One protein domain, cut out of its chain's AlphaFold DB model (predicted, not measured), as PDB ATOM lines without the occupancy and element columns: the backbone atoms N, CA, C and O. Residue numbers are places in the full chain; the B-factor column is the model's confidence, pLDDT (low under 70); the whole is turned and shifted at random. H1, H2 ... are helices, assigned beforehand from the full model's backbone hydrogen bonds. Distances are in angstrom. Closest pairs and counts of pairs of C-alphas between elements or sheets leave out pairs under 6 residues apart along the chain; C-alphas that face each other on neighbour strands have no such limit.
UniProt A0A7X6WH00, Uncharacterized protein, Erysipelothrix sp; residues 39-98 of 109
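Overview. This is residues 39 to 98 of the 109 residues of an uncharacterized protein of Erysipelothrix sp (UniProt A0A7X6WH00). Two long, nearly straight helices, H2 and H1, lie side by side and run opposite ways, joined at one end by residues 64 to 68 like a narrow U. The contact between them is slight and near the link, and much of each helix stands free. The printed part has 60 residues, with two named helices, H1 then H2, and no named strand; the class is all helix. It is loose, with a radius of gyration of the C-alphas of 14.9 A and spans of 47 by 20 by 6 A.

Arrangement. H2, residues 69 to 96, and H1, residues 39 to 63, are close but not clearly touching, with 2 pairs of C-alphas within 8 A. The closest C-alphas, those of Gln 63 and Ile 69, are 6.8 A apart. Their lines stand at a shallow tilt of 8 degrees, opposite ways, with centres 13.5 A apart. In H1 and H2 every O i to N i+4 pair is within hydrogen-bond range.

Along the chain. H2 is 40.6 A long, from C-alpha 69 at (9.682, 109.918, 215.219) to C-alpha 96. H1 is 36.4 A long and begins at C-alpha 39 at (20.550, 135.224, 186.812).

Size, cuts and confidence. The farthest C-alphas, those of Phe 65 and Lys 98, are 48.0 A apart. The printed part has no cut, and the link is tight. Mean pLDDT of the printed part is 74.9; residues 58 to 70 are among those under 70.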
ATOM      1  N   SER A  39      21.156 136.478 187.284       64.00
ATOM      2  CA  SER A  39      20.550 135.224 186.812       64.00
ATOM      3  C   SER A  39      21.234 133.995 187.409       64.00
ATOM      4  O   SER A  39      20.542 133.122 187.920       64.00
ATOM      5  N   LEU A  40      22.570 133.950 187.428       72.50
ATOM      6  CA  LEU A  40      23.302 132.765 187.886       72.50
ATOM      7  C   LEU A  40      23.089 132.494 189.382       72.50
ATOM      8  O   LEU A  40      22.778 131.372 189.757       72.50
ATOM      9  N   ILE A  41      23.148 133.531 190.226       71.12
ATOM     10  CA  ILE A  41      22.910 133.399 191.676       71.12
ATOM     11  C   ILE A  41      21.488 132.889 191.955       71.12
ATOM     12  O   ILE A  41      21.302 132.032 192.811       71.12
ATOM     13  N   LYS A  42      20.484 133.350 191.199       68.94
ATOM     14  CA  LYS A  42      19.100 132.865 191.338       68.94
ATOM     15  C   LYS A  42      18.958 131.399 190.942       68.94
ATOM     16  O   LYS A  42      18.229 130.673 191.605       68.94
ATOM     17  N   ILE A  43      19.653 130.972 189.890       78.00
ATOM     18  CA  ILE A  43      19.639 129.575 189.442       78.00
ATOM     19  C   ILE A  43      20.314 128.685 190.486       78.00
ATOM     20  O   ILE A  43      19.741 127.672 190.870       78.00
ATOM     21  N   VAL A  44      21.479 129.081 191.002       79.25
ATOM     22  CA  VAL A  44      22.191 128.319 192.040       79.25
ATOM     23  C   VAL A  44      21.353 128.210 193.316       79.25
ATOM     24  O   VAL A  44      21.246 127.125 193.880       79.25
ATOM     25  N   LEU A  45      20.691 129.296 193.732       79.38
ATOM     26  CA  LEU A  45      19.774 129.270 194.875       79.38
ATOM     27  C   LEU A  45      18.574 128.348 194.632       79.38
ATOM     28  O   LEU A  45      18.211 127.583 195.520       79.38
ATOM     29  N   LEU A  46      17.983 128.385 193.437       82.00
ATOM     30  CA  LEU A  46      16.841 127.539 193.089       82.00
ATOM     31  C   LEU A  46      17.222 126.053 193.047       82.00
ATOM     32  O   LEU A  46      16.505 125.217 193.590       82.00
ATOM     33  N   VAL A  47      18.363 125.724 192.441       86.81
ATOM     34  CA  VAL A  47      18.865 124.345 192.377       86.81
ATOM     35  C   VAL A  47      19.208 123.835 193.777       86.81
ATOM     36  O   VAL A  47      18.782 122.742 194.145       86.81
ATOM     37  N   GLY A  48      19.906 124.639 194.584       82.00
ATOM     38  CA  GLY A  48      20.217 124.295 195.973       82.00
ATOM     39  C   GLY A  48      18.959 124.061 196.812       82.00
ATOM     40  O   GLY A  48      18.895 123.095 197.566       82.00
ATOM     41  N   PHE A  49      17.927 124.885 196.618       80.62
ATOM     42  CA  PHE A  49      16.631 124.727 197.275       80.62
ATOM     43  C   PHE A  49      15.951 123.399 196.904       80.62
ATOM     44  O   PHE A  49      15.531 122.654 197.784       80.62
ATOM     45  N   ILE A  50      15.882 123.053 195.615       84.44
ATOM     46  CA  ILE A  50      15.217 121.818 195.160       84.44
ATOM     47  C   ILE A  50      15.931 120.569 195.692       84.44
ATOM     48  O   ILE A  50      15.275 119.639 196.172       84.44
ATOM     49  N   LEU A  51      17.265 120.547 195.635       82.12
ATOM     50  CA  LEU A  51      18.062 119.430 196.151       82.12
ATOM     51  C   LEU A  51      17.902 119.284 197.667       82.12
ATOM     52  O   LEU A  51      17.738 118.171 198.161       82.12
ATOM     53  N   PHE A  52      17.871 120.404 198.391       80.44
ATOM     54  CA  PHE A  52      17.654 120.421 199.833       80.44
ATOM     55  C   PHE A  52      16.291 119.829 200.226       80.44
ATOM     56  O   PHE A  52      16.224 118.928 201.062       80.44
ATOM     57  N   TYR A  53      15.206 120.265 199.579       78.19
ATOM     58  CA  TYR A  53      13.864 119.733 199.856       78.19
ATOM     59  C   TYR A  53      13.716 118.262 199.464       78.19
ATOM     60  O   TYR A  53      13.028 117.505 200.150       78.19
ATOM     61  N   SER A  54      14.391 117.841 198.396       75.75
ATOM     62  CA  SER A  54      14.397 116.444 197.958       75.75
ATOM     63  C   SER A  54      15.117 115.544 198.968       75.75
ATOM     64  O   SER A  54      14.626 114.462 199.288       75.75
ATOM     65  N   PHE A  55      16.233 116.014 199.535       76.56
ATOM     66  CA  PHE A  55      16.963 115.311 200.591       76.56
ATOM     67  C   PHE A  55      16.131 115.177 201.876       76.56
ATOM     68  O   PHE A  55      16.027 114.080 202.423       76.56
ATOM     69  N   ILE A  56      15.455 116.251 202.310       70.81
ATOM     70  CA  ILE A  56      14.528 116.196 203.456       70.81
ATOM     71  C   ILE A  56      13.397 115.197 203.204       70.81
ATOM     72  O   ILE A  56      13.064 114.424 204.099       70.81
ATOM     73  N   GLY A  57      12.821 115.182 201.998       75.69
ATOM     74  CA  GLY A  57      11.745 114.254 201.648       75.69
ATOM     75  C   GLY A  57      12.163 112.788 201.782       75.69
ATOM     76  O   GLY A  57      11.432 111.991 202.364       75.69
ATOM     77  N   GLN A  58      13.364 112.435 201.318       67.56
ATOM     78  CA  GLN A  58      13.893 111.074 201.466       67.56
ATOM     79  C   GLN A  58      14.167 110.716 202.928       67.56
ATOM     80  O   GLN A  58      13.832 109.614 203.363       67.56
ATOM     81  N   PHE A  59      14.726 111.655 203.693       67.44
ATOM     82  CA  PHE A  59      15.007 111.466 205.112       67.44
ATOM     83  C   PHE A  59      13.714 111.269 205.921       67.44
ATOM     84  O   PHE A  59      13.651 110.402 206.789       67.44
ATOM     85  N   TYR A  60      12.646 111.995 205.569       65.25
ATOM     86  CA  TYR A  60      11.315 111.827 206.154       65.25
ATOM     87  C   TYR A  60      10.718 110.452 205.837       65.25
ATOM     88  O   TYR A  60      10.218 109.774 206.731       65.25
ATOM     89  N   VAL A  61      10.816 110.003 204.581       66.75
ATOM     90  CA  VAL A  61      10.315 108.681 204.177       66.75
ATOM     91  C   VAL A  61      11.063 107.564 204.903       66.75
ATOM     92  O   VAL A  61      10.420 106.651 205.401       66.75
ATOM     93  N   GLN A  62      12.391 107.636 205.025       61.53
ATOM     94  CA  GLN A  62      13.184 106.614 205.721       61.53
ATOM     95  C   GLN A  62      12.908 106.563 207.234       61.53
ATOM     96  O   GLN A  62      12.910 105.484 207.821       61.53
ATOM     97  N   GLN A  63      12.617 107.703 207.866       59.62
ATOM     98  CA  GLN A  63      12.322 107.770 209.302       59.62
ATOM     99  C   GLN A  63      10.985 107.154 209.697       59.62
ATOM    100  O   GLN A  63      10.892 106.602 210.793       59.62
ATOM    101  N   ILE A  64       9.980 107.196 208.813       59.56
ATOM    102  CA  ILE A  64       8.694 106.511 209.030       59.56
ATOM    103  C   ILE A  64       8.906 105.009 209.301       59.56
ATOM    104  O   ILE A  64       8.081 104.384 209.963       59.56
ATOM    105  N   PHE A  65      10.027 104.435 208.853       66.44
ATOM    106  CA  PHE A  65      10.305 103.006 208.958       66.44
ATOM    107  C   PHE A  65      11.380 102.621 210.002       66.44
ATOM    108  O   PHE A  65      11.698 101.435 210.064       66.44
ATOM    109  N   GLY A  66      11.949 103.543 210.812       62.62
ATOM    110  CA  GLY A  66      13.226 103.269 211.522       62.62
ATOM    111  C   GLY A  66      13.430 103.671 213.001       62.62
ATOM    112  O   GLY A  66      13.976 102.863 213.745       62.62
ATOM    113  N   GLU A  67      13.051 104.868 213.475       62.88
ATOM    114  CA  GLU A  67      13.420 105.364 214.829       62.88
ATOM    115  C   GLU A  67      12.366 106.305 215.449       62.88
ATOM    116  O   GLU A  67      11.404 106.685 214.787       62.88
ATOM    117  N   SER A  68      12.547 106.678 216.732       66.50
ATOM    118  CA  SER A  68      11.694 107.597 217.512       66.50
ATOM    119  C   SER A  68      11.389 108.893 216.752       66.50
ATOM    120  O   SER A  68      12.126 109.879 216.797       66.50
ATOM    121  N   ILE A  69      10.234 108.876 216.090       67.75
ATOM    122  CA  ILE A  69       9.682 109.918 215.219       67.75
ATOM    123  C   ILE A  69       9.730 111.308 215.879       67.75
ATOM    124  O   ILE A  69       9.893 112.326 215.212       67.75
ATOM    125  N   PHE A  70       9.633 111.361 217.207       64.69
ATOM    126  CA  PHE A  70       9.554 112.605 217.959       64.69
ATOM    127  C   PHE A  70      10.861 113.415 217.964       64.69
ATOM    128  O   PHE A  70      10.837 114.619 217.707       64.69
ATOM    129  N   ALA A  71      12.007 112.774 218.217       71.19
ATOM    130  CA  ALA A  71      13.295 113.475 218.282       71.19
ATOM    131  C   ALA A  71      13.689 114.032 216.911       71.19
ATOM    132  O   ALA A  71      14.218 115.140 216.790       71.19
ATOM    133  N   THR A  72      13.365 113.283 215.864       69.88
ATOM    134  CA  THR A  72      13.774 113.626 214.513       69.88
ATOM    135  C   THR A  72      12.922 114.733 213.906       69.88
ATOM    136  O   THR A  72      13.462 115.599 213.220       69.88
ATOM    137  N   ILE A  73      11.631 114.812 214.246       70.00
ATOM    138  CA  ILE A  73      10.784 115.965 213.895       70.00
ATOM    139  C   ILE A  73      11.332 117.250 214.513       70.00
ATOM    140  O   ILE A  73      11.444 118.259 213.818       70.00
ATOM    141  N   ILE A  74      11.702 117.221 215.797       73.44
ATOM    142  CA  ILE A  74      12.252 118.394 216.489       73.44
ATOM    143  C   ILE A  74      13.560 118.832 215.826       73.44
ATOM    144  O   ILE A  74      13.748 120.018 215.553       73.44
ATOM    145  N   LEU A  75      14.434 117.879 215.500       77.25
ATOM    146  CA  LEU A  75      15.701 118.165 214.835       77.25
ATOM    147  C   LEU A  75      15.500 118.769 213.434       77.25
ATOM    148  O   LEU A  75      16.155 119.755 213.089       77.25
ATOM    149  N   VAL A  76      14.563 118.231 212.647       75.44
ATOM    150  CA  VAL A  76      14.213 118.758 211.316       75.44
ATOM    151  C   VAL A  76      13.589 120.152 211.420       75.44
ATOM    152  O   VAL A  76      13.937 121.029 210.629       75.44
ATOM    153  N   LEU A  77      12.730 120.398 212.414       79.62
ATOM    154  CA  LEU A  77      12.148 121.721 212.656       79.62
ATOM    155  C   LEU A  77      13.220 122.764 212.986       79.62
ATOM    156  O   LEU A  77      13.202 123.860 212.427       79.62
ATOM    157  N   ILE A  78      14.168 122.423 213.862       78.44
ATOM    158  CA  ILE A  78      15.270 123.320 214.228       78.44
ATOM    159  C   ILE A  78      16.137 123.616 213.001       78.44
ATOM    160  O   ILE A  78      16.420 124.781 212.718       78.44
ATOM    161  N   ALA A  79      16.509 122.588 212.235       80.50
ATOM    162  CA  ALA A  79      17.295 122.755 211.015       80.50
ATOM    163  C   ALA A  79      16.579 123.654 209.992       80.50
ATOM    164  O   ALA A  79      17.196 124.540 209.398       80.50
ATOM    165  N   TYR A  80      15.267 123.478 209.829       81.56
ATOM    166  CA  TYR A  80      14.456 124.299 208.939       81.56
ATOM    167  C   TYR A  80      14.430 125.771 209.367       81.56
ATOM    168  O   TYR A  80      14.697 126.651 208.548       81.56
ATOM    169  N   ILE A  81      14.174 126.045 210.651       80.88
ATOM    170  CA  ILE A  81      14.142 127.411 211.199       80.88
ATOM    171  C   ILE A  81      15.505 128.092 211.041       80.88
ATOM    172  O   ILE A  81      15.565 129.255 210.636       80.88
ATOM    173  N   LEU A  82      16.599 127.372 211.300       85.94
ATOM    174  CA  LEU A  82      17.953 127.903 211.134       85.94
ATOM    175  C   LEU A  82      18.238 128.292 209.680       85.94
ATOM    176  O   LEU A  82      18.773 129.370 209.427       85.94
ATOM    177  N   ILE A  83      17.837 127.460 208.717       84.12
ATOM    178  CA  ILE A  83      18.037 127.738 207.288       84.12
ATOM    179  C   ILE A  83      17.161 128.900 206.823       84.12
ATOM    180  O   ILE A  83      17.618 129.752 206.055       84.12
ATOM    181  N   LEU A  84      15.927 128.989 207.314       82.62
ATOM    182  CA  LEU A  84      15.033 130.102 207.004       82.62
ATOM    183  C   LEU A  84      15.571 131.426 207.574       82.62
ATOM    184  O   LEU A  84      15.569 132.447 206.889       82.62
ATOM    185  N   GLY A  85      16.137 131.393 208.784       88.00
ATOM    186  CA  GLY A  85      16.819 132.536 209.392       88.00
ATOM    187  C   GLY A  85      18.082 132.949 208.630       88.00
ATOM    188  O   GLY A  85      18.295 134.136 208.381       88.00
ATOM    189  N   LEU A  86      18.893 131.983 208.191       90.81
ATOM    190  CA  LEU A  86      20.126 132.257 207.450       90.81
ATOM    191  C   LEU A  86      19.840 132.819 206.051       90.81
ATOM    192  O   LEU A  86      20.479 133.775 205.618       90.81
ATOM    193  N   THR A  87      18.857 132.252 205.348       83.81
ATOM    194  CA  THR A  87      18.435 132.745 204.028       83.81
ATOM    195  C   THR A  87      17.830 134.145 204.121       83.81
ATOM    196  O   THR A  87      18.141 134.988 203.277       83.81
ATOM    197  N   PHE A  88      17.054 134.435 205.171       83.19
ATOM    198  CA  PHE A  88      16.564 135.784 205.458       83.19
ATOM    199  C   PHE A  88      17.712 136.766 205.733       83.19
ATOM    200  O   PHE A  88      17.751 137.839 205.132       83.19
ATOM    201  N   LEU A  89      18.689 136.385 206.564       89.06
ATOM    202  CA  LEU A  89      19.858 137.212 206.879       89.06
ATOM    203  C   LEU A  89      20.692 137.526 205.628       89.06
ATOM    204  O   LEU A  89      21.043 138.680 205.390       89.06
ATOM    205  N   ILE A  90      20.964 136.519 204.794       85.06
ATOM    206  CA  ILE A  90      21.683 136.695 203.523       85.06
ATOM    207  C   ILE A  90      20.885 137.600 202.580       85.06
ATOM    208  O   ILE A  90      21.452 138.511 201.978       85.06
ATOM    209  N   GLY A  91      19.571 137.389 202.465       83.25
ATOM    210  CA  GLY A  91      18.691 138.238 201.664       83.25
ATOM    211  C   GLY A  91      18.724 139.696 202.121       83.25
ATOM    212  O   GLY A  91      18.873 140.595 201.295       83.25
ATOM    213  N   HIS A  92      18.667 139.928 203.429       79.19
ATOM    214  CA  HIS A  92      18.739 141.255 204.029       79.19
ATOM    215  C   HIS A  92      20.095 141.936 203.779       79.19
ATOM    216  O   HIS A  92      20.131 143.068 203.299       79.19
ATOM    217  N   LEU A  93      21.214 141.230 203.983       82.62
ATOM    218  CA  LEU A  93      22.562 141.737 203.685       82.62
ATOM    219  C   LEU A  93      22.747 142.073 202.195       82.62
ATOM    220  O   LEU A  93      23.370 143.076 201.845       82.62
ATOM    221  N   LEU A  94      22.182 141.259 201.300       78.31
ATOM    222  CA  LEU A  94      22.220 141.510 199.857       78.31
ATOM    223  C   LEU A  94      21.346 142.698 199.433       78.31
ATOM    224  O   LEU A  94      21.663 143.353 198.437       78.31
ATOM    225  N   LEU A  95      20.249 142.959 200.147       72.25
ATOM    226  CA  LEU A  95      19.398 144.126 199.915       72.25
ATOM    227  C   LEU A  95      20.061 145.405 200.426       72.25
ATOM    228  O   LEU A  95      20.058 146.390 199.698       72.25
ATOM    229  N   TRP A  96      20.711 145.363 201.589       66.44
ATOM    230  CA  TRP A  96      21.465 146.498 202.135       66.44
ATOM    231  C   TRP A  96      22.667 146.887 201.274       66.44
ATOM    232  O   TRP A  96      22.961 148.064 201.112       66.44
ATOM    233  N   LYS A  97      23.312 145.922 200.606       60.84
ATOM    234  CA  LYS A  97      24.416 146.220 199.680       60.84
ATOM    235  C   LYS A  97      23.983 147.010 198.431       60.84
ATOM    236  O   LYS A  97      24.836 147.442 197.658       60.84
ATOM    237  N   LYS A  98      22.680 147.177 198.164       54.94
ATOM    238  CA  LYS A  98      22.223 147.925 196.979       54.94
ATOM    239  C   LYS A  98      22.266 149.440 197.139       54.94
ATOM    240  O   LYS A  98      22.254 150.106 196.105       54.94
TER     241      LYS A  98